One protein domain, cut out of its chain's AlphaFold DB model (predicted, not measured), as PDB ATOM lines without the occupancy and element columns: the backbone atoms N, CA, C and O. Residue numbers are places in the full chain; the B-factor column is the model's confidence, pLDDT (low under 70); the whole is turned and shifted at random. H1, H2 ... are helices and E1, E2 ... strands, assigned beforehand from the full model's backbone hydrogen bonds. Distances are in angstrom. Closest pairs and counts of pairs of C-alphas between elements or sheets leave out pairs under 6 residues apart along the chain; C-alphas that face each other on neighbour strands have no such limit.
ATOM      1  N   ALA A  21      10.372 -29.408 -43.890       63.94
ATOM      2  CA  ALA A  21      10.002 -28.359 -42.946       63.94
ATOM      3  C   ALA A  21       8.837 -27.564 -43.565       63.94
ATOM      4  O   ALA A  21       9.041 -26.675 -44.389       63.94
ATOM      5  N   GLN A  22       7.603 -27.960 -43.251       84.50
ATOM      6  CA  GLN A  22       6.415 -27.243 -43.696       84.50
ATOM      7  C   GLN A  22       6.325 -25.909 -42.958       84.50
ATOM      8  O   GLN A  22       6.540 -25.836 -41.745       84.50
ATOM      9  N   THR A  23       5.980 -24.851 -43.689       89.25
ATOM     10  CA  THR A  23       5.734 -23.542 -43.082       89.25
ATOM     11  C   THR A  23       4.407 -23.594 -42.340       89.25
ATOM     12  O   THR A  23       3.360 -23.837 -42.940       89.25
ATOM     13  N   LYS A  24       4.420 -23.361 -41.029       93.31
ATOM     14  CA  LYS A  24       3.180 -23.286 -40.252       93.31
ATOM     15  C   LYS A  24       2.441 -21.993 -40.579       93.31
ATOM     16  O   LYS A  24       3.059 -20.930 -40.668       93.31
ATOM     17  N   VAL A  25       1.125 -22.084 -40.741       92.31
ATOM     18  CA  VAL A  25       0.264 -20.942 -41.066       92.31
ATOM     19  C   VAL A  25      -0.923 -20.901 -40.122       92.31
ATOM     20  O   VAL A  25      -1.662 -21.871 -39.980       92.31
ATOM     21  N   TRP A  26      -1.141 -19.747 -39.509       93.75
ATOM     22  CA  TRP A  26      -2.360 -19.434 -38.776       93.75
ATOM     23  C   TRP A  26      -3.226 -18.546 -39.653       93.75
ATOM     24  O   TRP A  26      -3.049 -17.329 -39.664       93.75
ATOM     25  N   ASP A  27      -4.127 -19.159 -40.417       90.50
ATOM     26  CA  ASP A  27      -5.085 -18.450 -41.259       90.50
ATOM     27  C   ASP A  27      -6.434 -18.311 -40.552       90.50
ATOM     28  O   ASP A  27      -7.122 -19.299 -40.299       90.50
ATOM     29  N   PHE A  28      -6.851 -17.080 -40.264       88.19
ATOM     30  CA  PHE A  28      -8.098 -16.839 -39.534       88.19
ATOM     31  C   PHE A  28      -9.354 -17.054 -40.404       88.19
ATOM     32  O   PHE A  28     -10.470 -17.085 -39.884       88.19
ATOM     33  N   GLY A  29      -9.187 -17.242 -41.719       84.00
ATOM     34  CA  GLY A  29     -10.227 -17.760 -42.619       84.00
ATOM     35  C   GLY A  29     -10.301 -19.292 -42.689       84.00
ATOM     36  O   GLY A  29     -11.233 -19.819 -43.292       84.00
ATOM     37  N   ALA A  30      -9.344 -20.002 -42.078       86.44
ATOM     38  CA  ALA A  30      -9.191 -21.457 -42.147       86.44
ATOM     39  C   ALA A  30      -9.197 -22.011 -43.589       86.44
ATOM     40  O   ALA A  30      -9.841 -23.028 -43.865       86.44
ATOM     41  N   ASN A  31      -8.518 -21.331 -44.524       84.31
ATOM     42  CA  ASN A  31      -8.330 -21.859 -45.874       84.31
ATOM     43  C   ASN A  31      -7.264 -22.964 -45.855       84.31
ATOM     44  O   ASN A  31      -6.204 -22.749 -45.268       84.31
ATOM     45  N   PRO A  32      -7.483 -24.094 -46.544       84.31
ATOM     46  CA  PRO A  32      -6.439 -25.095 -46.718       84.31
ATOM     47  C   PRO A  32      -5.311 -24.533 -47.596       84.31
ATOM     48  O   PRO A  32      -5.564 -24.131 -48.735       84.31
ATOM     49  N   MET A  33      -4.073 -24.499 -47.091       78.69
ATOM     50  CA  MET A  33      -2.949 -23.870 -47.810       78.69
ATOM     51  C   MET A  33      -2.242 -24.799 -48.809       78.69
ATOM     52  O   MET A  33      -1.537 -24.329 -49.703       78.69
ATOM     53  N   GLY A  34      -2.464 -26.110 -48.706       79.88
ATOM     54  CA  GLY A  34      -1.895 -27.108 -49.612       79.88
ATOM     55  C   GLY A  34      -0.455 -27.514 -49.273       79.88
ATOM     56  O   GLY A  34       0.025 -27.337 -48.155       79.88
ATOM     57  N   ALA A  35       0.233 -28.130 -50.239       79.69
ATOM     58  CA  ALA A  35       1.557 -28.712 -50.024       79.69
ATOM     59  C   ALA A  35       2.605 -27.658 -49.620       79.69
ATOM     60  O   ALA A  35       2.691 -26.594 -50.226       79.69
ATOM     61  N   GLY A  36       3.435 -27.992 -48.627       82.31
ATOM     62  CA  GLY A  36       4.489 -27.111 -48.109       82.31
ATOM     63  C   GLY A  36       4.066 -26.254 -46.913       82.31
ATOM     64  O   GLY A  36       4.935 -25.678 -46.257       82.31
ATOM     65  N   PHE A  37       2.776 -26.233 -46.575       86.31
ATOM     66  CA  PHE A  37       2.249 -25.541 -45.405       86.31
ATOM     67  C   PHE A  37       1.615 -26.512 -44.408       86.31
ATOM     68  O   PHE A  37       1.074 -27.550 -44.788       86.31
ATOM     69  N   THR A  38       1.670 -26.155 -43.127       90.94
ATOM     70  CA  THR A  38       0.888 -26.796 -42.068       90.94
ATOM     71  C   THR A  38      -0.166 -25.810 -41.580       90.94
ATOM     72  O   THR A  38       0.173 -24.796 -40.965       90.94
ATOM     73  N   ASP A  39      -1.440 -26.114 -41.825       91.12
ATOM     74  CA  ASP A  39      -2.564 -25.292 -41.373       91.12
ATOM     75  C   ASP A  39      -2.767 -25.458 -39.862       91.12
ATOM     76  O   ASP A  39      -3.245 -26.483 -39.371       91.12
ATOM     77  N   MET A  40      -2.376 -24.439 -39.100       93.25
ATOM     78  CA  MET A  40      -2.442 -24.446 -37.638       93.25
ATOM     79  C   MET A  40      -3.824 -24.066 -37.114       93.25
ATOM     80  O   MET A  40      -4.190 -24.458 -36.006       93.25
ATOM     81  N   ILE A  41      -4.596 -23.320 -37.904       88.94
ATOM     82  CA  ILE A  41      -6.016 -23.053 -37.671       88.94
ATOM     83  C   ILE A  41      -6.783 -23.813 -38.746       88.94
ATOM     84  O   ILE A  41      -6.628 -23.560 -39.937       88.94
ATOM     85  N   THR A  42      -7.617 -24.743 -38.310       87.69
ATOM     86  CA  THR A  42      -8.492 -25.550 -39.157       87.69
ATOM     87  C   THR A  42      -9.924 -25.365 -38.686       87.69
ATOM     88  O   THR A  42     -10.166 -24.961 -37.549       87.69
ATOM     89  N   VAL A  43     -10.893 -25.728 -39.527       80.81
ATOM     90  CA  VAL A  43     -12.300 -25.742 -39.108       80.81
ATOM     91  C   VAL A  43     -12.475 -26.565 -37.824       80.81
ATOM     92  O   VAL A  43     -13.087 -26.091 -36.877       80.81
ATOM     93  N   ALA A  44     -11.850 -27.743 -37.739       80.44
ATOM     94  CA  ALA A  44     -11.992 -28.659 -36.606       80.44
ATOM     95  C   ALA A  44     -11.357 -28.165 -35.293       80.44
ATOM     96  O   ALA A  44     -11.880 -28.437 -34.213       80.44
ATOM     97  N   ASN A  45     -10.218 -27.467 -35.344       77.69
ATOM     98  CA  ASN A  45      -9.582 -26.973 -34.116       77.69
ATOM     99  C   ASN A  45     -10.113 -25.600 -33.679       77.69
ATOM    100  O   ASN A  45     -10.065 -25.270 -32.494       77.69
ATOM    101  N   GLN A  46     -10.695 -24.832 -34.604       74.31
ATOM    102  CA  GLN A  46     -11.377 -23.583 -34.288       74.31
ATOM    103  C   GLN A  46     -12.666 -23.847 -33.503       74.31
ATOM    104  O   GLN A  46     -12.927 -23.142 -32.530       74.31
ATOM    105  N   THR A  47     -13.413 -24.904 -33.844       62.06
ATOM    106  CA  THR A  47     -14.635 -25.282 -33.112       62.06
ATOM    107  C   THR A  47     -14.371 -25.750 -31.679       62.06
ATOM    108  O   THR A  47     -15.251 -25.639 -30.833       62.06
ATOM    109  N   THR A  48     -13.175 -26.274 -31.391       57.59
ATOM    110  CA  THR A  48     -12.838 -26.903 -30.099       57.59
ATOM    111  C   THR A  48     -12.053 -25.993 -29.158       57.59
ATOM    112  O   THR A  48     -12.243 -26.065 -27.946       57.59
ATOM    113  N   CYS A  49     -11.195 -25.110 -29.681       53.12
ATOM    114  CA  CYS A  49     -10.410 -24.172 -28.860       53.12
ATOM    115  C   CYS A  49     -11.206 -22.940 -28.422       53.12
ATOM    116  O   CYS A  49     -10.799 -22.202 -27.524       53.12
ATOM    117  N   ALA A  50     -12.343 -22.712 -29.063       51.50
ATOM    118  CA  ALA A  50     -13.199 -21.579 -28.827       51.50
ATOM    119  C   ALA A  50     -14.371 -22.033 -27.928       51.50
ATOM    120  O   ALA A  50     -15.508 -22.187 -28.360       51.50
ATOM    121  N   LEU A  51     -14.067 -22.343 -26.660       47.66
ATOM    122  CA  LEU A  51     -15.046 -22.770 -25.646       47.66
ATOM    123  C   LEU A  51     -15.796 -21.563 -25.066       47.66
ATOM    124  O   LEU A  51     -15.652 -21.206 -23.901       47.66
ATOM    125  N   PHE A  52     -16.587 -20.893 -25.891       51.66
ATOM    126  CA  PHE A  52     -17.404 -19.761 -25.461       51.66
ATOM    127  C   PHE A  52     -18.432 -20.194 -24.413       51.66
ATOM    128  O   PHE A  52     -19.036 -21.255 -24.593       51.66
ATOM    129  N   PRO A  53     -18.680 -19.408 -23.344       39.97
ATOM    130  CA  PRO A  53     -19.726 -19.737 -22.391       39.97
ATOM    131  C   PRO A  53     -21.037 -19.889 -23.155       39.97
ATOM    132  O   PRO A  53     -21.530 -18.934 -23.757       39.97
ATOM    133  N   ALA A  54     -21.571 -21.107 -23.134       37.69
ATOM    134  CA  ALA A  54     -22.884 -21.469 -23.632       37.69
ATOM    135  C   ALA A  54     -23.960 -20.818 -22.748       37.69
ATOM    136  O   ALA A  54     -24.707 -21.479 -22.038       37.69
ATOM    137  N   GLY A  55     -24.006 -19.492 -22.745       35.84
ATOM    138  CA  GLY A  55     -25.087 -18.706 -22.184       35.84
ATOM    139  C   GLY A  55     -26.066 -18.370 -23.295       35.84
ATOM    140  O   GLY A  55     -26.132 -17.221 -23.704       35.84
ATOM    141  N   SER A  56     -26.781 -19.381 -23.799       39.12
ATOM    142  CA  SER A  56     -28.015 -19.213 -24.577       39.12
ATOM    143  C   SER A  56     -27.945 -18.184 -25.719       39.12
ATOM    144  O   SER A  56     -28.594 -17.143 -25.658       39.12
ATOM    145  N   LEU A  57     -27.249 -18.501 -26.810       42.78
ATOM    146  CA  LEU A  57     -27.612 -17.954 -28.117       42.78
ATOM    147  C   LEU A  57     -27.501 -19.070 -29.150       42.78
ATOM    148  O   LEU A  57     -26.416 -19.458 -29.571       42.78
ATOM    149  N   THR A  58     -28.654 -19.600 -29.539       39.81
ATOM    150  CA  THR A  58     -28.859 -20.284 -30.811       39.81
ATOM    151  C   THR A  58     -28.462 -19.295 -31.914       39.81
ATOM    152  O   THR A  58     -29.252 -18.444 -32.304       39.81
ATOM    153  N   GLY A  59     -27.204 -19.327 -32.349       36.00
ATOM    154  CA  GLY A  59     -26.658 -18.443 -33.379       36.00
ATOM    155  C   GLY A  59     -25.273 -18.943 -33.812       36.00
ATOM    156  O   GLY A  59     -24.413 -19.103 -32.959       36.00
ATOM    157  N   GLY A  60     -24.984 -19.242 -35.081       39.31
ATOM    158  CA  GLY A  60     -25.773 -19.029 -36.289       39.31
ATOM    159  C   GLY A  60     -25.654 -20.187 -37.278       39.31
ATOM    160  O   GLY A  60     -24.569 -20.548 -37.718       39.31
ATOM    161  N   VAL A  61     -26.808 -20.714 -37.683       42.84
ATOM    162  CA  VAL A  61     -26.986 -21.223 -39.051       42.84
ATOM    163  C   VAL A  61     -27.330 -20.050 -39.991       42.84
ATOM    164  O   VAL A  61     -27.264 -20.201 -41.203       42.84
ATOM    165  N   GLU A  62     -27.590 -18.847 -39.453       41.84
ATOM    166  CA  GLU A  62     -28.016 -17.666 -40.216       41.84
ATOM    167  C   GLU A  62     -27.105 -16.438 -40.047       41.84
ATOM    168  O   GLU A  62     -26.553 -16.168 -38.975       41.84
ATOM    169  N   ALA A  63     -26.984 -15.675 -41.138       40.50
ATOM    170  CA  ALA A  63     -26.157 -14.482 -41.262       40.50
ATOM    171  C   ALA A  63     -26.506 -13.398 -40.221       40.50
ATOM    172  O   ALA A  63     -27.671 -13.168 -39.911       40.50
ATOM    173  N   GLY A  64     -25.491 -12.690 -39.708       39.94
ATOM    174  CA  GLY A  64     -25.674 -11.496 -38.864       39.94
ATOM    175  C   GLY A  64     -25.582 -11.707 -37.346       39.94
ATOM    176  O   GLY A  64     -25.724 -10.741 -36.597       39.94
ATOM    177  N   HIS A  65     -25.298 -12.921 -36.867       44.84
ATOM    178  CA  HIS A  65     -25.115 -13.179 -35.436       44.84
ATOM    179  C   HIS A  65     -23.697 -12.806 -34.976       44.84
ATOM    180  O   HIS A  65     -22.713 -13.420 -35.378       44.84
ATOM    181  N   GLN A  66     -23.578 -11.794 -34.107       46.31
ATOM    182  CA  GLN A  66     -22.294 -11.403 -33.520       46.31
ATOM    183  C   GLN A  66     -21.995 -12.244 -32.279       46.31
ATOM    184  O   GLN A  66     -22.492 -11.958 -31.187       46.31
ATOM    185  N   VAL A  67     -21.141 -13.259 -32.419       48.62
ATOM    186  CA  VAL A  67     -20.611 -13.967 -31.248       48.62
ATOM    187  C   VAL A  67     -19.667 -13.017 -30.507       48.62
ATOM    188  O   VAL A  67     -18.611 -12.635 -31.008       48.62
ATOM    189  N   SER A  68     -20.127 -12.537 -29.349       48.97
ATOM    190  CA  SER A  68     -19.634 -11.306 -28.707       48.97
ATOM    191  C   SER A  68     -18.561 -11.502 -27.630       48.97
ATOM    192  O   SER A  68     -18.218 -10.559 -26.917       48.97
ATOM    193  N   ALA A  69     -17.988 -12.689 -27.489       53.44
ATOM    194  CA  ALA A  69     -16.855 -12.891 -26.591       53.44
ATOM    195  C   ALA A  69     -16.041 -14.060 -27.107       53.44
ATOM    196  O   ALA A  69     -16.686 -15.026 -27.449       53.44
ATOM    197  N   LEU A  70     -14.705 -13.979 -27.152       58.62
ATOM    198  CA  LEU A  70     -13.783 -15.124 -27.110       58.62
ATOM    199  C   LEU A  70     -13.492 -15.517 -25.668       58.62
ATOM    200  O   LEU A  70     -13.547 -14.680 -24.769       58.62
ATOM    201  N   THR A  71     -13.226 -16.807 -25.431       55.28
ATOM    202  CA  THR A  71     -12.584 -17.232 -24.185       55.28
ATOM    203  C   THR A  71     -11.319 -16.421 -23.985       55.28
ATOM    204  O   THR A  71     -10.617 -16.108 -24.949       55.28
ATOM    205  N   ALA A  72     -11.006 -16.110 -22.726       61.81
ATOM    206  CA  ALA A  72      -9.853 -15.287 -22.367       61.81
ATOM    207  C   ALA A  72      -8.541 -15.762 -23.026       61.81
ATOM    208  O   ALA A  72      -7.671 -14.937 -23.291       61.81
ATOM    209  N   SER A  73      -8.424 -17.054 -23.373       71.00
ATOM    210  CA  SER A  73      -7.336 -17.571 -24.203       71.00
ATOM    211  C   SER A  73      -7.743 -18.685 -25.182       71.00
ATOM    212  O   SER A  73      -8.592 -19.511 -24.844       71.00
ATOM    213  N   ALA A  74      -7.085 -18.757 -26.346       79.88
ATOM    214  CA  ALA A  74      -7.144 -19.872 -27.307       79.88
ATOM    215  C   ALA A  74      -5.733 -20.237 -27.807       79.88
ATOM    216  O   ALA A  74      -4.906 -19.345 -27.977       79.88
ATOM    217  N   THR A  75      -5.455 -21.518 -28.076       87.00
ATOM    218  CA  THR A  75      -4.106 -21.992 -28.448       87.00
ATOM    219  C   THR A  75      -4.123 -22.792 -29.746       87.00
ATOM    220  O   THR A  75      -4.881 -23.746 -29.884       87.00
ATOM    221  N   PHE A  76      -3.227 -22.446 -30.670       88.81
ATOM    222  CA  PHE A  76      -3.026 -23.115 -31.952       88.81
ATOM    223  C   PHE A  76      -1.529 -23.401 -32.131       88.81
ATOM    224  O   PHE A  76      -0.771 -22.567 -32.621       88.81
ATOM    225  N   GLY A  77      -1.062 -24.570 -31.693       90.94
ATOM    226  CA  GLY A  77       0.371 -24.878 -31.676       90.94
ATOM    227  C   GLY A  77       1.166 -23.894 -30.811       90.94
ATOM    228  O   GLY A  77       0.923 -23.803 -29.615       90.94
ATOM    229  N   THR A  78       2.120 -23.168 -31.406       93.19
ATOM    230  CA  THR A  78       2.954 -22.184 -30.688       93.19
ATOM    231  C   THR A  78       2.295 -20.816 -30.515       93.19
ATOM    232  O   THR A  78       2.842 -19.987 -29.785       93.19
ATOM    233  N   LEU A  79       1.152 -20.572 -31.169       93.81
ATOM    234  CA  LEU A  79       0.377 -19.341 -31.047       93.81
ATOM    235  C   LEU A  79      -0.642 -19.473 -29.915       93.81
ATOM    236  O   LEU A  79      -1.488 -20.365 -29.936       93.81
ATOM    237  N   VAL A  80      -0.609 -18.537 -28.977       91.31
ATOM    238  CA  VAL A  80      -1.621 -18.367 -27.933       91.31
ATOM    239  C   VAL A  80      -2.260 -17.003 -28.117       91.31
ATOM    240  O   VAL A  80      -1.571 -15.994 -28.155       91.31
ATOM    241  N   ILE A  81      -3.575 -16.943 -28.225       89.25
ATOM    242  CA  ILE A  81      -4.338 -15.706 -28.354       89.25
ATOM    243  C   ILE A  81      -4.900 -15.374 -26.978       89.25
ATOM    244  O   ILE A  81      -5.564 -16.221 -26.392       89.25
ATOM    245  N   ASN A  82      -4.674 -14.157 -26.487       88.69
ATOM    246  CA  ASN A  82      -5.289 -13.628 -25.272       88.69
ATOM    247  C   ASN A  82      -6.313 -12.551 -25.650       88.69
ATOM    248  O   ASN A  82      -5.964 -11.507 -26.212       88.69
ATOM    249  N   THR A  83      -7.580 -12.813 -25.343       84.19
ATOM    250  CA  THR A  83      -8.707 -11.954 -25.720       84.19
ATOM    251  C   THR A  83      -9.358 -11.298 -24.509       84.19
ATOM    252  O   THR A  83      -9.055 -11.586 -23.351       84.19
ATOM    253  N   PHE A  84     -10.273 -10.377 -24.776       84.06
ATOM    254  CA  PHE A  84     -11.134  -9.766 -23.782       84.06
ATOM    255  C   PHE A  84     -12.568  -9.616 -24.303       84.06
ATOM    256  O   PHE A  84     -12.856  -9.825 -25.483       84.06
ATOM    257  N   LEU A  85     -13.482  -9.220 -23.414       79.38
ATOM    258  CA  LEU A  85     -14.890  -9.014 -23.749       79.38
ATOM    259  C   LEU A  85     -15.053  -8.098 -24.980       79.38
ATOM    260  O   LEU A  85     -14.452  -7.019 -25.058       79.38
ATOM    261  N   GLY A  86     -15.891  -8.538 -25.924       76.81
ATOM    262  CA  GLY A  86     -16.206  -7.833 -27.167       76.81
ATOM    263  C   GLY A  86     -15.242  -8.081 -28.332       76.81
ATOM    264  O   GLY A  86     -15.523  -7.618 -29.445       76.81
ATOM    265  N   ASP A  87     -14.126  -8.780 -28.112       82.12
ATOM    266  CA  ASP A  87     -13.257  -9.248 -29.195       82.12
ATOM    267  C   ASP A  87     -13.990 -10.297 -30.042       82.12
ATOM    268  O   ASP A  87     -14.830 -11.048 -29.541       82.12
ATOM    269  N   ARG A  88     -13.705 -10.320 -31.346       80.00
ATOM    270  CA  ARG A  88     -14.502 -11.056 -32.336       80.00
ATOM    271  C   ARG A  88     -13.613 -11.835 -33.290       80.00
ATOM    272  O   ARG A  88     -12.673 -11.280 -33.854       80.00
ATOM    273  N   TRP A  89     -13.966 -13.088 -33.543       81.12
ATOM    274  CA  TRP A  89     -13.547 -13.779 -34.759       81.12
ATOM    275  C   TRP A  89     -14.541 -13.435 -35.861       81.12
ATOM    276  O   TRP A  89     -15.747 -13.532 -35.652       81.12
ATOM    277  N   ARG A  90     -14.055 -13.001 -37.021       79.31
ATOM    278  CA  ARG A  90     -14.897 -12.640 -38.165       79.31
ATOM    279  C   ARG A  90     -14.442 -13.417 -39.377       79.31
ATOM    280  O   ARG A  90     -13.291 -13.258 -39.764       79.31
ATOM    281  N   SER A  91     -15.315 -14.217 -39.979       77.69
ATOM    282  CA  SER A  91     -14.997 -14.958 -41.202       77.69
ATOM    283  C   SER A  91     -16.220 -15.183 -42.090       77.69
ATOM    284  O   SER A  91     -17.320 -15.349 -41.583       77.69
ATOM    285  N   ASP A  92     -16.023 -15.239 -43.406       75.12
ATOM    286  CA  ASP A  92     -17.043 -15.662 -44.383       75.12
ATOM    287  C   ASP A  92     -17.016 -17.183 -44.628       75.12
ATOM    288  O   ASP A  92     -17.770 -17.717 -45.448       75.12
ATOM    289  N   ASN A  93     -16.145 -17.900 -43.915       78.50
ATOM    290  CA  ASN A  93     -16.092 -19.344 -43.951       78.50
ATOM    291  C   ASN A  93     -17.258 -19.921 -43.148       78.50
ATOM    292  O   ASN A  93     -17.150 -20.138 -41.945       78.50
ATOM    293  N   ALA A  94     -18.365 -20.194 -43.839       75.56
ATOM    294  CA  ALA A  94     -19.578 -20.779 -43.266       75.56
ATOM    295  C   ALA A  94     -19.369 -22.161 -42.618       75.56
ATOM    296  O   ALA A  94     -20.246 -22.635 -41.903       75.56
ATOM    297  N   SER A  95     -18.230 -22.820 -42.856       78.06
ATOM    298  CA  SER A  95     -17.875 -24.057 -42.157       78.06
ATOM    299  C   SER A  95     -17.345 -23.811 -40.742       78.06
ATOM    300  O   SER A  95     -17.291 -24.750 -39.953       78.06
ATOM    301  N   LEU A  96     -16.957 -22.578 -40.402       73.94
ATOM    302  CA  LEU A  96     -16.602 -22.203 -39.035       73.94
ATOM    303  C   LEU A  96     -17.861 -22.005 -38.192       73.94
ATOM    304  O   LEU A  96     -18.850 -21.436 -38.648       73.94
ATOM    305  N   VAL A  97     -17.777 -22.380 -36.915       66.50
ATOM    306  CA  VAL A  97     -18.864 -22.163 -35.939       66.50
ATOM    307  C   VAL A  97     -19.150 -20.672 -35.721       66.50
ATOM    308  O   VAL A  97     -20.251 -20.299 -35.335       66.50
ATOM    309  N   LEU A  98     -18.168 -19.810 -35.998       62.81
ATOM    310  CA  LEU A  98     -18.224 -18.362 -35.784       62.81
ATOM    311  C   LEU A  98     -18.069 -17.592 -37.094       62.81
ATOM    312  O   LEU A  98     -17.200 -16.721 -37.225       62.81
ATOM    313  N   TYR A  99     -18.854 -17.959 -38.097       65.69
ATOM    314  CA  TYR A  99     -18.878 -17.180 -39.321       65.69
ATOM    315  C   TYR A  99     -19.681 -15.883 -39.095       65.69
ATOM    316  O   TYR A  99     -20.734 -15.870 -38.462       65.69
ATOM    317  N   ASP A 100     -19.173 -14.778 -39.625       67.31
ATOM    318  CA  ASP A 100     -19.823 -13.472 -39.665       67.31
ATOM    319  C   ASP A 100     -19.798 -13.011 -41.124       67.31
ATOM    320  O   ASP A 100     -18.788 -12.497 -41.604       67.31
ATOM    321  N   GLN A 101     -20.912 -13.212 -41.839       56.22
ATOM    322  CA  GLN A 101     -21.072 -12.749 -43.227       56.22
ATOM    323  C   GLN A 101     -21.047 -11.221 -43.343       56.22
ATOM    324  O   GLN A 101     -20.768 -10.701 -44.423       56.22
ATOM    325  N   THR A 102     -21.256 -10.491 -42.239       55.56
ATOM    326  CA  THR A 102     -21.049  -9.038 -42.176       55.56
ATOM    327  C   THR A 102     -19.555  -8.752 -42.050       55.56
ATOM    328  O   THR A 102     -19.075  -8.007 -41.185       55.56
ATOM    329  N   LEU A 103     -18.768  -9.354 -42.938       59.31
ATOM    330  CA  LEU A 103     -17.403  -8.940 -43.093       59.31
ATOM    331  C   LEU A 103     -17.412  -7.543 -43.716       59.31
ATOM    332  O   LEU A 103     -17.665  -7.370 -44.904       59.31
ATOM    333  N   ASN A 104     -16.910  -6.564 -42.967       51.00
ATOM    334  CA  ASN A 104     -16.087  -5.520 -43.579       51.00
ATOM    335  C   ASN A 104     -14.786  -6.178 -44.080       51.00
ATOM    336  O   ASN A 104     -13.707  -5.910 -43.548       51.00
ATOM    337  N   ASN A 105     -14.880  -7.146 -45.003       49.03
ATOM    338  CA  ASN A 105     -13.760  -7.569 -45.846       49.03
ATOM    339  C   ASN A 105     -13.589  -6.618 -47.032       49.03
ATOM    340  O   ASN A 105     -12.803  -6.858 -47.943       49.03
ATOM    341  N   THR A 106     -14.339  -5.525 -46.998       45.88
ATOM    342  CA  THR A 106     -13.932  -4.270 -47.566       45.88
ATOM    343  C   THR A 106     -13.297  -3.402 -46.483       45.88
ATOM    344  O   THR A 106     -13.757  -3.380 -45.337       45.88
ATOM    345  N   LEU A 107     -12.259  -2.647 -46.822       44.03
ATOM    346  CA  LEU A 107     -12.005  -1.413 -46.092       44.03
ATOM    347  C   LEU A 107     -12.605  -0.280 -46.938       44.03
ATOM    348  O   LEU A 107     -12.062   0.093 -47.971       44.03
ATOM    349  N   GLY A 108     -13.780   0.207 -46.527       33.91
ATOM    350  CA  GLY A 108     -14.496   1.280 -47.229       33.91
ATOM    351  C   GLY A 108     -15.181   0.866 -48.540       33.91
ATOM    352  O   GLY A 108     -15.216   1.654 -49.474       33.91
ATOM    353  N   GLY A 109     -15.707  -0.359 -48.653       37.91
ATOM    354  CA  GLY A 109     -16.417  -0.814 -49.863       37.91
ATOM    355  C   GLY A 109     -15.554  -1.431 -50.981       37.91
ATOM    356  O   GLY A 109     -16.119  -1.912 -51.954       37.91
ATOM    357  N   SER A 110     -14.221  -1.503 -50.841       41.62
ATOM    358  CA  SER A 110     -13.312  -2.228 -51.759       41.62
ATOM    359  C   SER A 110     -12.530  -3.348 -51.067       41.62
ATOM    360  O   SER A 110     -12.194  -3.221 -49.889       41.62
ATOM    361  N   ALA A 111     -12.256  -4.439 -51.797       48.47
ATOM    362  CA  ALA A 111     -11.561  -5.636 -51.312       48.47
ATOM    363  C   ALA A 111     -10.202  -5.305 -50.668       48.47
ATOM    364  O   ALA A 111      -9.408  -4.547 -51.229       48.47
ATOM    365  N   VAL A 112      -9.933  -5.875 -49.487       49.16
ATOM    366  CA  VAL A 112      -8.654  -5.665 -48.792       49.16
ATOM    367  C   VAL A 112      -7.528  -6.339 -49.567       49.16
ATOM    368  O   VAL A 112      -7.559  -7.542 -49.810       49.16
ATOM    369  N   THR A 113      -6.522  -5.547 -49.922       46.28
ATOM    370  CA  THR A 113      -5.247  -6.021 -50.460       46.28
ATOM    371  C   THR A 113      -4.230  -6.114 -49.304       46.28
ATOM    372  O   THR A 113      -4.218  -5.217 -48.454       46.28
ATOM    373  N   PRO A 114      -3.380  -7.162 -49.252       50.66
ATOM    374  CA  PRO A 114      -3.324  -8.256 -50.220       50.66
ATOM    375  C   PRO A 114      -4.491  -9.240 -50.095       50.66
ATOM    376  O   PRO A 114      -4.815  -9.725 -49.015       50.66
ATOM    377  N   VAL A 115      -5.090  -9.567 -51.242       55.66
ATOM    378  CA  VAL A 115      -5.874 -10.790 -51.395       55.66
ATOM    379  C   VAL A 115      -4.874 -11.927 -51.265       55.66
ATOM    380  O   VAL A 115      -3.922 -12.003 -52.043       55.66
ATOM    381  N   PHE A 116      -5.042 -12.790 -50.268       70.31
ATOM    382  CA  PHE A 116      -4.217 -13.986 -50.187       70.31
ATOM    383  C   PHE A 116      -4.513 -14.848 -51.414       70.31
ATOM    384  O   PHE A 116      -5.624 -15.357 -51.559       70.31
ATOM    385  N   VAL A 117      -3.538 -14.982 -52.317       61.59
ATOM    386  CA  VAL A 117      -3.668 -15.814 -53.519       61.59
ATOM    387  C   VAL A 117      -4.131 -17.210 -53.096       61.59
ATOM    388  O   VAL A 117      -3.662 -17.735 -52.091       61.59
ATOM    389  N   GLY A 118      -5.107 -17.779 -53.806       62.91
ATOM    390  CA  GLY A 118      -5.670 -19.100 -53.501       62.91
ATOM    391  C   GLY A 118      -6.621 -19.165 -52.296       62.91
ATOM    392  O   GLY A 118      -7.269 -20.192 -52.108       62.91
ATOM    393  N   ALA A 119      -6.770 -18.097 -51.503       69.44
ATOM    394  CA  ALA A 119      -7.793 -18.059 -50.462       69.44
ATOM    395  C   ALA A 119      -9.180 -17.879 -51.091       69.44
ATOM    396  O   ALA A 119      -9.415 -16.957 -51.872       69.44
ATOM    397  N   THR A 120     -10.109 -18.757 -50.725       71.06
ATOM    398  CA  THR A 120     -11.519 -18.679 -51.150       71.06
ATOM    399  C   THR A 120     -12.411 -18.084 -50.066       71.06
ATOM    400  O   THR A 120     -13.569 -17.761 -50.333       71.06
ATOM    401  N   LYS A 121     -11.864 -17.954 -48.852       78.00
ATOM    402  CA  LYS A 121     -12.492 -17.409 -47.653       78.00
ATOM    403  C   LYS A 121     -11.602 -16.352 -47.018       78.00
ATOM    404  O   LYS A 121     -10.375 -16.437 -47.081       78.00
ATOM    405  N   SER A 122     -12.211 -15.387 -46.354       77.12
ATOM    406  CA  SER A 122     -11.537 -14.427 -45.495       77.12
ATOM    407  C   SER A 122     -11.876 -14.668 -44.037       77.12
ATOM    408  O   SER A 122     -12.986 -15.063 -43.671       77.12
ATOM    409  N   GLY A 123     -10.911 -14.377 -43.176       81.12
ATOM    410  CA  GLY A 123     -11.178 -14.269 -41.763       81.12
ATOM    411  C   GLY A 123     -10.137 -13.446 -41.032       81.12
ATOM    412  O   GLY A 123      -9.036 -13.209 -41.528       81.12
ATOM    413  N   ARG A 124     -10.528 -12.966 -39.856       84.62
ATOM    414  CA  ARG A 124      -9.674 -12.200 -38.960       84.62
ATOM    415  C   ARG A 124     -10.082 -12.363 -37.507       84.62
ATOM    416  O   ARG A 124     -11.263 -12.496 -37.187       84.62
ATOM    417  N   LEU A 125      -9.103 -12.220 -36.633       87.56
ATOM    418  CA  LEU A 125      -9.308 -11.907 -35.229       87.56
ATOM    419  C   LEU A 125      -9.305 -10.389 -35.054       87.56
ATOM    420  O   LEU A 125      -8.322  -9.734 -35.391       87.56
ATOM    421  N   ALA A 126     -10.393  -9.833 -34.533       85.19
ATOM    422  CA  ALA A 126     -10.575  -8.405 -34.312       85.19
ATOM    423  C   ALA A 126     -10.685  -8.096 -32.815       85.19
ATOM    424  O   ALA A 126     -11.677  -8.446 -32.167       85.19
ATOM    425  N   PHE A 127      -9.695  -7.391 -32.276       87.62
ATOM    426  CA  PHE A 127      -9.750  -6.893 -30.907       87.62
ATOM    427  C   PHE A 127     -10.643  -5.658 -30.811       87.62
ATOM    428  O   PHE A 127     -10.589  -4.746 -31.636       87.62
ATOM    429  N   ASN A 128     -11.489  -5.605 -29.786       85.62
ATOM    430  CA  ASN A 128     -12.422  -4.507 -29.557       85.62
ATOM    431  C   ASN A 128     -11.876  -3.481 -28.561       85.62
ATOM    432  O   ASN A 128     -12.555  -3.034 -27.638       85.62
ATOM    433  N   GLY A 129     -10.622  -3.104 -28.755       87.19
ATOM    434  CA  GLY A 129      -9.924  -2.111 -27.959       87.19
ATOM    435  C   GLY A 129      -8.423  -2.260 -28.122       87.19
ATOM    436  O   GLY A 129      -7.960  -3.150 -28.837       87.19
ATOM    437  N   THR A 130      -7.691  -1.386 -27.448       88.38
ATOM    438  CA  THR A 130      -6.236  -1.441 -27.415       88.38
ATOM    439  C   THR A 130      -5.748  -2.654 -26.633       88.38
ATOM    440  O   THR A 130      -6.387  -3.114 -25.673       88.38
ATOM    441  N   GLY A 131      -4.626  -3.192 -27.093       87.81
ATOM    442  CA  GLY A 131      -3.814  -4.179 -26.407       87.81
ATOM    443  C   GLY A 131      -3.172  -3.609 -25.150       87.81
ATOM    444  O   GLY A 131      -2.921  -2.412 -25.038       87.81
ATOM    445  N   THR A 132      -2.914  -4.486 -24.186       86.31
ATOM    446  CA  THR A 132      -2.158  -4.173 -22.965       86.31
ATOM    447  C   THR A 132      -1.295  -5.378 -22.594       86.31
ATOM    448  O   THR A 132      -1.422  -6.439 -23.201       86.31
ATOM    449  N   ALA A 133      -0.492  -5.271 -21.535       82.12
ATOM    450  CA  ALA A 133       0.295  -6.398 -21.030       82.12
ATOM    451  C   ALA A 133      -0.547  -7.608 -20.563       82.12
ATOM    452  O   ALA A 133      -0.023  -8.710 -20.451       82.12
ATOM    453  N   ILE A 134      -1.845  -7.429 -20.283       84.06
ATOM    454  CA  ILE A 134      -2.690  -8.472 -19.670       84.06
ATOM    455  C   ILE A 134      -3.826  -8.978 -20.563       84.06
ATOM    456  O   ILE A 134      -4.460  -9.973 -20.222       84.06
ATOM    457  N   ARG A 135      -4.102  -8.310 -21.686       88.00
ATOM    458  CA  ARG A 135      -5.198  -8.672 -22.595       88.00
ATOM    459  C   ARG A 135      -4.977  -8.130 -24.000       88.00
ATOM    460  O   ARG A 135      -4.290  -7.115 -24.147       88.00
ATOM    461  N   ARG A 136      -5.661  -8.731 -24.982       90.06
ATOM    462  CA  ARG A 136      -5.682  -8.291 -26.391       90.06
ATOM    463  C   ARG A 136      -4.286  -8.281 -27.002       90.06
ATOM    464  O   ARG A 136      -3.771  -7.262 -27.461       90.06
ATOM    465  N   TYR A 137      -3.682  -9.457 -26.977       91.50
ATOM    466  CA  TYR A 137      -2.410  -9.760 -27.615       91.50
ATOM    467  C   TYR A 137      -2.424 -11.219 -28.062       91.50
ATOM    468  O   TYR A 137      -3.282 -12.002 -27.651       91.50
ATOM    469  N   PHE A 138      -1.454 -11.611 -28.868       92.25
ATOM    470  CA  PHE A 138      -1.091 -13.013 -28.997       92.25
ATOM    471  C   PHE A 138       0.354 -13.215 -28.568       92.25
ATOM    472  O   PHE A 138       1.177 -12.310 -28.651       92.25
ATOM    473  N   THR A 139       0.646 -14.405 -28.079       92.94
ATOM    474  CA  THR A 139       1.988 -14.860 -27.773       92.94
ATOM    475  C   THR A 139       2.384 -15.901 -28.802       92.94
ATOM    476  O   THR A 139       1.597 -16.799 -29.094       92.94
ATOM    477  N   ILE A 140       3.596 -15.808 -29.338       94.12
ATOM    478  CA  ILE A 140       4.170 -16.845 -30.192       94.12
ATOM    479  C   ILE A 140       5.503 -17.309 -29.611       94.12
ATOM    480  O   ILE A 140       6.372 -16.499 -29.292       94.12
ATOM    481  N   THR A 141       5.646 -18.621 -29.418       95.12
ATOM    482  CA  THR A 141       6.912 -19.206 -28.955       95.12
ATOM    483  C   THR A 141       7.832 -19.438 -30.146       95.12
ATOM    484  O   THR A 141       7.480 -20.209 -31.042       95.12
ATOM    485  N   LEU A 142       8.991 -18.779 -30.143       91.38
ATOM    486  CA  LEU A 142       9.980 -18.789 -31.221       91.38
ATOM    487  C   LEU A 142      11.330 -19.319 -30.728       91.38
ATOM    488  O   LEU A 142      11.670 -19.221 -29.550       91.38
ATOM    489  N   THR A 143      12.111 -19.865 -31.648       92.88
ATOM    490  CA  THR A 143      13.535 -20.172 -31.478       92.88
ATOM    491  C   THR A 143      14.382 -18.985 -31.940       92.88
ATOM    492  O   THR A 143      13.926 -18.169 -32.738       92.88
ATOM    493  N   ALA A 144      15.614 -18.855 -31.439       87.25
ATOM    494  CA  ALA A 144      16.504 -17.776 -31.867       87.25
ATOM    495  C   ALA A 144      16.786 -17.867 -33.382       87.25
ATOM    496  O   ALA A 144      17.069 -18.946 -33.902       87.25
ATOM    497  N   GLY A 145      16.694 -16.737 -34.082       82.50
ATOM    498  CA  GLY A 145      16.837 -16.622 -35.537       82.50
ATOM    499  C   GLY A 145      15.574 -16.945 -36.344       82.50
ATOM    500  O   GLY A 145      15.571 -16.753 -37.559       82.50
ATOM    501  N   GLN A 146      14.495 -17.413 -35.709       86.56
ATOM    502  CA  GLN A 146      13.235 -17.712 -36.388       86.56
ATOM    503  C   GLN A 146      12.523 -16.425 -36.806       86.56
ATOM    504  O   GLN A 146      12.359 -15.511 -35.997       86.56
ATOM    505  N   THR A 147      12.069 -16.371 -38.059       86.62
ATOM    506  CA  THR A 147      11.316 -15.232 -38.594       86.62
ATOM    507  C   THR A 147       9.847 -15.582 -38.744       86.62
ATOM    508  O   THR A 147       9.513 -16.614 -39.319       86.62
ATOM    509  N   VAL A 148       8.974 -14.683 -38.295       90.12
ATOM    510  CA  VAL A 148       7.531 -14.756 -38.518       90.12
ATOM    511  C   VAL A 148       7.042 -13.567 -39.322       90.12
ATOM    512  O   VAL A 148       7.510 -12.439 -39.144       90.12
ATOM    513  N   THR A 149       6.061 -13.817 -40.182       88.38
ATOM    514  CA  THR A 149       5.376 -12.776 -40.947       88.38
ATOM    515  C   THR A 149       3.925 -12.673 -40.508       88.38
ATOM    516  O   THR A 149       3.216 -13.675 -40.459       88.38
ATOM    517  N   ILE A 150       3.463 -11.460 -40.223       87.81
ATOM    518  CA  ILE A 150       2.138 -11.177 -39.670       87.81
ATOM    519  C   ILE A 150       1.401 -10.239 -40.620       87.81
ATOM    520  O   ILE A 150       1.893  -9.155 -40.939       87.81
ATOM    521  N   TYR A 151       0.203 -10.643 -41.027       85.88
ATOM    522  CA  TYR A 151      -0.728  -9.838 -41.801       85.88
ATOM    523  C   TYR A 151      -1.807  -9.288 -40.880       85.88
ATOM    524  O   TYR A 151      -2.626 -10.037 -40.336       85.88
ATOM    525  N   TRP A 152      -1.793  -7.976 -40.681       84.06
ATOM    526  CA  TRP A 152      -2.636  -7.305 -39.699       84.06
ATOM    527  C   TRP A 152      -2.962  -5.881 -40.141       84.06
ATOM    528  O   TRP A 152      -2.367  -5.347 -41.073       84.06
ATOM    529  N   LYS A 153      -3.898  -5.234 -39.462       79.75
ATOM    530  CA  LYS A 153      -4.087  -3.783 -39.532       79.75
ATOM    531  C   LYS A 153      -4.536  -3.261 -38.175       79.75
ATOM    532  O   LYS A 153      -5.053  -4.023 -37.358       79.75
ATOM    533  N   SER A 154      -4.402  -1.958 -37.976       78.88
ATOM    534  CA  SER A 154      -5.126  -1.271 -36.914       78.88
ATOM    535  C   SER A 154      -6.452  -0.741 -37.451       78.88
ATOM    536  O   SER A 154      -6.554  -0.385 -38.628       78.88
ATOM    537  N   ASN A 155      -7.495  -0.738 -36.628       72.44
ATOM    538  CA  ASN A 155      -8.801  -0.237 -37.038       72.44
ATOM    539  C   ASN A 155      -8.728   1.245 -37.468       72.44
ATOM    540  O   ASN A 155      -8.097   2.071 -36.815       72.44
ATOM    541  N   ILE A 156      -9.415   1.553 -38.573       57.50
ATOM    542  CA  ILE A 156      -9.267   2.722 -39.461       57.50
ATOM    543  C   ILE A 156      -9.328   4.111 -38.795       57.50
ATOM    544  O   ILE A 156      -8.915   5.092 -39.407       57.50
ATOM    545  N   THR A 157      -9.835   4.222 -37.563       60.19
ATOM    546  CA  THR A 157     -10.026   5.513 -36.874       60.19
ATOM    547  C   THR A 157      -8.896   5.896 -35.920       60.19
ATOM    548  O   THR A 157      -8.944   6.975 -35.332       60.19
ATOM    549  N   THR A 158      -7.899   5.035 -35.700       61.59
ATOM    550  CA  THR A 158      -6.798   5.311 -34.764       61.59
ATOM    551  C   THR A 158      -5.498   4.767 -35.343       61.59
ATOM    552  O   THR A 158      -5.450   3.619 -35.774       61.59
ATOM    553  N   ALA A 159      -4.443   5.586 -35.379       65.25
ATOM    554  CA  ALA A 159      -3.113   5.096 -35.731       65.25
ATOM    555  C   ALA A 159      -2.717   3.991 -34.741       65.25
ATOM    556  O   ALA A 159      -2.859   4.173 -33.537       65.25
ATOM    557  N   GLY A 160      -2.271   2.842 -35.241       71.56
ATOM    558  CA  GLY A 160      -1.852   1.714 -34.408       71.56
ATOM    559  C   GLY A 160      -0.348   1.509 -34.426       71.56
ATOM    560  O   GLY A 160       0.357   2.091 -35.244       71.56
ATOM    561  N   SER A 161       0.154   0.628 -33.573       75.25
ATOM    562  CA  SER A 161       1.549   0.186 -33.624       75.25
ATOM    563  C   SER A 161       1.639  -1.282 -33.249       75.25
ATOM    564  O   SER A 161       1.196  -1.641 -32.158       75.25
ATOM    565  N   LEU A 162       2.261  -2.117 -34.087       78.81
ATOM    566  CA  LEU A 162       2.564  -3.484 -33.666       78.81
ATOM    567  C   LEU A 162       3.677  -3.420 -32.627       78.81
ATOM    568  O   LEU A 162       4.827  -3.114 -32.944       78.81
ATOM    569  N   THR A 163       3.300  -3.663 -31.382       83.25
ATOM    570  CA  THR A 163       4.195  -3.735 -30.236       83.25
ATOM    571  C   THR A 163       4.581  -5.187 -30.040       83.25
ATOM    572  O   THR A 163       3.710  -6.048 -29.914       83.25
ATOM    573  N   VAL A 164       5.884  -5.446 -30.014       85.44
ATOM    574  CA  VAL A 164       6.453  -6.755 -29.700       85.44
ATOM    575  C   VAL A 164       7.169  -6.648 -28.361       85.44
ATOM    576  O   VAL A 164       7.994  -5.762 -28.182       85.44
ATOM    577  N   THR A 165       6.861  -7.540 -27.430       86.31
ATOM    578  CA  THR A 165       7.568  -7.693 -26.159       86.31
ATOM    579  C   THR A 165       8.360  -8.990 -26.211       86.31
ATOM    580  O   THR A 165       7.787 -10.060 -26.432       86.31
ATOM    581  N   VAL A 166       9.673  -8.882 -26.021       84.56
ATOM    582  CA  VAL A 166      10.607 -10.014 -26.052       84.56
ATOM    583  C   VAL A 166      10.484 -10.901 -24.798       84.56
ATOM    584  O   VAL A 166      10.010 -10.437 -23.750       84.56
ATOM    585  N   PRO A 167      10.921 -12.173 -24.865       86.69
ATOM    586  CA  PRO A 167      10.931 -13.073 -23.713       86.69
ATOM    587  C   PRO A 167      11.696 -12.483 -22.516       86.69
ATOM    588  O   PRO A 167      12.769 -11.909 -22.671       86.69
ATOM    589  N   GLY A 168      11.161 -12.639 -21.302       77.25
ATOM    590  CA  GLY A 168      11.806 -12.145 -20.073       77.25
ATOM    591  C   GLY A 168      11.461 -10.702 -19.681       77.25
ATOM    592  O   GLY A 168      11.951 -10.220 -18.664       77.25
ATOM    593  N   GLY A 169      10.585 -10.019 -20.427       65.81
ATOM    594  CA  GLY A 169       9.885  -8.820 -19.947       65.81
ATOM    595  C   GLY A 169      10.693  -7.520 -19.920       65.81
ATOM    596  O   GLY A 169      10.133  -6.480 -19.573       65.81
ATOM    597  N   SER A 170      11.966  -7.525 -20.333       55.75
ATOM    598  CA  SER A 170      12.631  -6.272 -20.705       55.75
ATOM    599  C   SER A 170      11.938  -5.755 -21.956       55.75
ATOM    600  O   SER A 170      12.046  -6.364 -23.014       55.75
ATOM    601  N   ALA A 171      11.155  -4.686 -21.820       48.56
ATOM    602  CA  ALA A 171      10.371  -4.110 -22.901       48.56
ATOM    603  C   ALA A 171      11.289  -3.494 -23.965       48.56
ATOM    604  O   ALA A 171      11.413  -2.277 -24.078       48.56
ATOM    605  N   VAL A 172      11.903  -4.327 -24.801       49.88
ATOM    606  CA  VAL A 172      12.271  -3.906 -26.146       49.88
ATOM    607  C   VAL A 172      10.975  -3.923 -26.946       49.88
ATOM    608  O   VAL A 172      10.720  -4.820 -27.740       49.88
ATOM    609  N   SER A 173      10.112  -2.944 -26.668       51.94
ATOM    610  CA  SER A 173       8.988  -2.611 -27.530       51.94
ATOM    611  C   SER A 173       9.567  -2.044 -28.817       51.94
ATOM    612  O   SER A 173       9.675  -0.831 -28.978       51.94
ATOM    613  N   THR A 174       9.971  -2.906 -29.748       55.34
ATOM    614  CA  THR A 174      10.154  -2.449 -31.122       55.34
ATOM    615  C   THR A 174       8.759  -2.193 -31.669       55.34
ATOM    616  O   THR A 174       8.071  -3.118 -32.103       55.34
ATOM    617  N   SER A 175       8.301  -0.945 -31.591       54.62
ATOM    618  CA  SER A 175       7.131  -0.532 -32.351       54.62
ATOM    619  C   SER A 175       7.519  -0.593 -33.822       54.62
ATOM    620  O   SER A 175       8.350   0.196 -34.279       54.62
ATOM    621  N   LEU A 176       6.933  -1.515 -34.579       57.25
ATOM    622  CA  LEU A 176       6.996  -1.411 -36.031       57.25
ATOM    623  C   LEU A 176       6.102  -0.229 -36.412       57.25
ATOM    624  O   LEU A 176       4.876  -0.305 -36.294       57.25
ATOM    625  N   ALA A 177       6.735   0.898 -36.751       47.03
ATOM    626  CA  ALA A 177       6.048   2.164 -36.966       47.03
ATOM    627  C   ALA A 177       5.011   2.035 -38.091       47.03
ATOM    628  O   ALA A 177       5.327   1.675 -39.226       47.03
ATOM    629  N   TYR A 178       3.764   2.364 -37.768       54.53
ATOM    630  CA  TYR A 178       2.724   2.649 -38.745       54.53
ATOM    631  C   TYR A 178       2.854   4.129 -39.112       54.53
ATOM    632  O   TYR A 178       2.564   4.994 -38.286       54.53
ATOM    633  N   ASN A 179       3.329   4.444 -40.323       42.25
ATOM    634  CA  ASN A 179       3.343   5.831 -40.792       42.25
ATOM    635  C   ASN A 179       1.897   6.323 -40.919       42.25
ATOM    636  O   ASN A 179       1.160   5.936 -41.827       42.25
ATOM    637  N   ALA A 180       1.505   7.154 -39.953       42.59
ATOM    638  CA  ALA A 180       0.209   7.789 -39.816       42.59
ATOM    639  C   ALA A 180       0.020   8.874 -40.883       42.59
ATOM    640  O   ALA A 180       0.029  10.063 -40.589       42.59
ATOM    641  N   THR A 181      -0.169   8.472 -42.133       37.62
ATOM    642  CA  THR A 181      -0.660   9.389 -43.163       37.62
ATOM    643  C   THR A 181      -1.604   8.626 -44.076       37.62
ATOM    644  O   THR A 181      -1.185   7.781 -44.856       37.62
ATOM    645  N   ALA A 182      -2.882   8.976 -43.934       38.38
ATOM    646  CA  ALA A 182      -4.084   8.420 -44.544       38.38
ATOM    647  C   ALA A 182      -4.641   7.146 -43.889       38.38
ATOM    648  O   ALA A 182      -3.978   6.126 -43.733       38.38
ATOM    649  N   ALA A 183      -5.924   7.248 -43.537       45.66
ATOM    650  CA  ALA A 183      -6.825   6.196 -43.101       45.66
ATOM    651  C   ALA A 183      -7.022   5.141 -44.206       45.66
ATOM    652  O   ALA A 183      -8.116   4.985 -44.749       45.66
ATOM    653  N   THR A 184      -5.960   4.441 -44.596       48.03
ATOM    654  CA  THR A 184      -6.069   3.403 -45.611       48.03
ATOM    655  C   THR A 184      -6.521   2.123 -44.923       48.03
ATOM    656  O   THR A 184      -5.863   1.560 -44.053       48.03
ATOM    657  N   SER A 185      -7.703   1.654 -45.301       55.84
ATOM    658  CA  SER A 185      -7.698   0.748 -46.444       55.84
ATOM    659  C   SER A 185      -7.088  -0.647 -46.300       55.84
ATOM    660  O   SER A 185      -7.547  -1.611 -46.900       55.84
ATOM    661  N   GLU A 186      -5.948  -0.751 -45.629       63.66
ATOM    662  CA  GLU A 186      -4.906  -1.648 -46.110       63.66
ATOM    663  C   GLU A 186      -4.395  -2.556 -45.009       63.66
ATOM    664  O   GLU A 186      -4.026  -2.130 -43.911       63.66
ATOM    665  N   MET A 187      -4.348  -3.840 -45.340       75.50
ATOM    666  CA  MET A 187      -3.672  -4.829 -44.528       75.50
ATOM    667  C   MET A 187      -2.161  -4.654 -44.688       75.50
ATOM    668  O   MET A 187      -1.634  -4.520 -45.792       75.50
ATOM    669  N   ARG A 188      -1.459  -4.635 -43.561       74.38
ATOM    670  CA  ARG A 188      -0.007  -4.509 -43.470       74.38
ATOM    671  C   ARG A 188       0.621  -5.879 -43.301       74.38
ATOM    672  O   ARG A 188       0.036  -6.779 -42.703       74.38
ATOM    673  N   GLN A 189       1.847  -5.983 -43.786       79.88
ATOM    674  CA  GLN A 189       2.728  -7.105 -43.544       79.88
ATOM    675  C   GLN A 189       3.851  -6.644 -42.611       79.88
ATOM    676  O   GLN A 189       4.569  -5.695 -42.921       79.88
ATOM    677  N   SER A 190       4.015  -7.322 -41.482       80.19
ATOM    678  CA  SER A 190       5.110  -7.097 -40.539       80.19
ATOM    679  C   SER A 190       5.943  -8.356 -40.391       80.19
ATOM    680  O   SER A 190       5.402  -9.458 -40.438       80.19
ATOM    681  N   LYS A 191       7.253  -8.192 -40.209       83.94
ATOM    682  CA  LYS A 191       8.193  -9.293 -39.993       83.94
ATOM    683  C   LYS A 191       8.869  -9.121 -38.640       83.94
ATOM    684  O   LYS A 191       9.251  -8.007 -38.285       83.94
ATOM    685  N   LEU A 192       9.000 -10.216 -37.909       84.50
ATOM    686  CA  LEU A 192       9.720 -10.293 -36.644       84.50
ATOM    687  C   LEU A 192      10.725 -11.430 -36.756       84.50
ATOM    688  O   LEU A 192      10.325 -12.553 -37.040       84.50
ATOM    689  N   THR A 193      11.997 -11.148 -36.493       86.12
ATOM    690  CA  THR A 193      13.029 -12.170 -36.315       86.12
ATOM    691  C   THR A 193      13.376 -12.237 -34.837       86.12
ATOM    692  O   THR A 193      13.751 -11.225 -34.249       86.12
ATOM    693  N   ALA A 194      13.216 -13.414 -34.242       86.62
ATOM    694  CA  ALA A 194      13.524 -13.650 -32.842       86.62
ATOM    695  C   ALA A 194      15.035 -13.542 -32.599       86.62
ATOM    696  O   ALA A 194      15.818 -14.259 -33.221       86.62
ATOM    697  N   ASP A 195      15.451 -12.674 -31.684       82.12
ATOM    698  CA  ASP A 195      16.841 -12.560 -31.235       82.12
ATOM    699  C   ASP A 195      17.178 -13.640 -30.198       82.12
ATOM    700  O   ASP A 195      18.252 -14.242 -30.231       82.12
ATOM    701  N   VAL A 196      16.217 -13.947 -29.328       86.69
ATOM    702  CA  VAL A 196      16.305 -15.007 -28.320       86.69
ATOM    703  C   VAL A 196      15.166 -16.014 -28.461       86.69
ATOM    704  O   VAL A 196      14.086 -15.705 -28.964       86.69
ATOM    705  N   ALA A 197      15.389 -17.241 -27.994       89.88
ATOM    706  CA  ALA A 197      14.319 -18.227 -27.907       89.88
ATOM    707  C   ALA A 197      13.343 -17.869 -26.771       89.88
ATOM    708  O   ALA A 197      13.767 -17.479 -25.681       89.88
ATOM    709  N   GLY A 198      12.043 -18.043 -27.002       92.06
ATOM    710  CA  GLY A 198      11.013 -17.864 -25.984       92.06
ATOM    711  C   GLY A 198       9.691 -17.330 -26.527       92.06
ATOM    712  O   GLY A 198       9.440 -17.307 -27.729       92.06
ATOM    713  N   ALA A 199       8.828 -16.923 -25.601       92.50
ATOM    714  CA  ALA A 199       7.499 -16.394 -25.872       92.50
ATOM    715  C   ALA A 199       7.535 -14.883 -26.158       92.50
ATOM    716  O   ALA A 199       7.831 -14.093 -25.263       92.50
ATOM    717  N   TYR A 200       7.193 -14.492 -27.386       90.75
ATOM    718  CA  TYR A 200       7.048 -13.094 -27.795       90.75
ATOM    719  C   TYR A 200       5.589 -12.683 -27.692       90.75
ATOM    720  O   TYR A 200       4.737 -13.327 -28.302       90.75
ATOM    721  N   THR A 201       5.303 -11.609 -26.963       91.31
ATOM    722  CA  THR A 201       3.951 -11.045 -26.865       91.31
ATOM    723  C   THR A 201       3.774  -9.939 -27.893       91.31
ATOM    724  O   THR A 201       4.585  -9.024 -27.967       91.31
ATOM    725  N   ILE A 202       2.714 -10.019 -28.690       90.06
ATOM    726  CA  ILE A 202       2.484  -9.165 -29.850       90.06
ATOM    727  C   ILE A 202       1.066  -8.599 -29.780       90.06
ATOM    728  O   ILE A 202       0.086  -9.338 -29.664       90.06
ATOM    729  N   GLY A 203       0.942  -7.279 -29.856       89.12
ATOM    730  CA  GLY A 203      -0.350  -6.598 -29.835       89.12
ATOM    731  C   GLY A 203      -0.270  -5.187 -30.394       89.12
ATOM    732  O   GLY A 203       0.803  -4.703 -30.737       89.12
ATOM    733  N   ASP A 204      -1.415  -4.514 -30.464       86.50
ATOM    734  CA  ASP A 204      -1.482  -3.093 -30.803       86.50
ATOM    735  C   ASP A 204      -1.877  -2.293 -29.567       86.50
ATOM    736  O   ASP A 204      -3.021  -2.364 -29.131       86.50
ATOM    737  N   TYR A 205      -0.928  -1.582 -28.959       85.75
ATOM    738  CA  TYR A 205      -1.159  -0.864 -27.698       85.75
ATOM    739  C   TYR A 205      -1.686   0.562 -27.912       85.75
ATOM    740  O   TYR A 205      -1.949   1.273 -26.942       85.75
ATOM    741  N   VAL A 206      -1.879   0.970 -29.170       80.88
ATOM    742  CA  VAL A 206      -2.371   2.305 -29.537       80.88
ATOM    743  C   VAL A 206      -3.739   2.216 -30.208       80.88
ATOM    744  O   VAL A 206      -4.643   2.982 -29.879       80.88
ATOM    745  N   GLY A 207      -3.922   1.251 -31.108       81.50
ATOM    746  CA  GLY A 207      -5.164   1.033 -31.836       81.50
ATOM    747  C   GLY A 207      -5.783  -0.340 -31.587       81.50
ATOM    748  O   GLY A 207      -5.446  -1.054 -30.646       81.50
ATOM    749  N   LYS A 208      -6.756  -0.701 -32.423       85.62
ATOM    750  CA  LYS A 208      -7.465  -1.984 -32.328       85.62
ATOM    751  C   LYS A 208      -6.916  -2.935 -33.380       85.62
ATOM    752  O   LYS A 208      -7.190  -2.745 -34.565       85.62
ATOM    753  N   MET A 209      -6.169  -3.949 -32.954       87.69
ATOM    754  CA  MET A 209      -5.564  -4.904 -33.881       87.69
ATOM    755  C   MET A 209      -6.617  -5.795 -34.546       87.69
ATOM    756  O   MET A 209      -7.466  -6.396 -33.886       87.69
ATOM    757  N   GLU A 210      -6.502  -5.934 -35.860       86.75
ATOM    758  CA  GLU A 210      -7.200  -6.925 -36.670       86.75
ATOM    759  C   GLU A 210      -6.147  -7.802 -37.366       86.75
ATOM    760  O   GLU A 210      -5.396  -7.304 -38.202       86.75
ATOM    761  N   THR A 211      -6.064  -9.087 -37.010       89.31
ATOM    762  CA  THR A 211      -5.060 -10.036 -37.538       89.31
ATOM    763  C   THR A 211      -5.713 -11.030 -38.484       89.31
ATOM    764  O   THR A 211      -6.725 -11.627 -38.132       89.31
ATOM    765  N   TYR A 212      -5.128 -11.218 -39.664       87.75
ATOM    766  CA  TYR A 212      -5.690 -12.032 -40.743       87.75
ATOM    767  C   TYR A 212      -4.929 -13.336 -40.953       87.75
ATOM    768  O   TYR A 212      -5.537 -14.388 -41.143       87.75
ATOM    769  N   ARG A 213      -3.594 -13.270 -40.916       89.75
ATOM    770  CA  ARG A 213      -2.743 -14.439 -41.123       89.75
ATOM    771  C   ARG A 213      -1.377 -14.283 -40.475       89.75
ATOM    772  O   ARG A 213      -0.824 -13.185 -40.470       89.75
ATOM    773  N   ILE A 214      -0.817 -15.382 -39.984       92.75
ATOM    774  CA  ILE A 214       0.564 -15.448 -39.496       92.75
ATOM    775  C   ILE A 214       1.270 -16.616 -40.182       92.75
ATOM    776  O   ILE A 214       0.700 -17.701 -40.281       92.75
ATOM    777  N   TYR A 215       2.498 -16.396 -40.637       92.38
ATOM    778  CA  TYR A 215       3.390 -17.424 -41.163       92.38
ATOM    779  C   TYR A 215       4.574 -17.607 -40.229       92.38
ATOM    780  O   TYR A 215       5.199 -16.626 -39.820       92.38
ATOM    781  N   ASP A 216       4.919 -18.862 -39.972       92.75
ATOM    782  CA  ASP A 216       6.164 -19.259 -39.323       92.75
ATOM    783  C   ASP A 216       7.344 -19.283 -40.311       92.75
ATOM    784  O   ASP A 216       8.026 -20.293 -40.485       92.75
TER     785      ASP A 216
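What this domain is: This is residues 21 to 216 of the 305 residues of the protein "T9SS type A sorting domain-containing protein" of Flavobacterium sp. (UniProt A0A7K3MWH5). With little regular structure, two strongly twisted sheets lie face to face as a sandwich, a jelly roll, one long hairpin wound over both, nesting E6-E13, E7-E12, E8-E11, E9-E10. Antiparallel E3-E4-E7-E12-E9-E10 faces the mixed, branched sheet of E1, E2, E5, E6, E8, E11, E13. Of 196 printed residues, 72 are in thirteen named strands and helix H1, which follows E2: mostly strand. Compact, radius of gyration of the C-alphas 16.1 A, it spans 46 by 39 by 35 A.

Where its parts are: E1 is residues 23 to 27, from C-alpha 23 at (5.734, -23.542, -43.082); H1 43 to 49; E3 73 to 76; E8 147 to 154, 21.6 A; E13 209 to 215, C-alpha 215 at (3.390, -17.424, -41.163).

How they stand to each other: E8 and E13 are antiparallel, N 151 and O 213 2.8 A apart. H1 only grazes E3's sheet, C-alphas 49 and 74 closest, 5.6 A; 2 of its 3 O i to N i+4 pairs are within hydrogen-bond range.

The domain as a whole: The printed part has no cut; 71 residues have pLDDT under 70, among them residues 50 to 72, the long link H1 to E3.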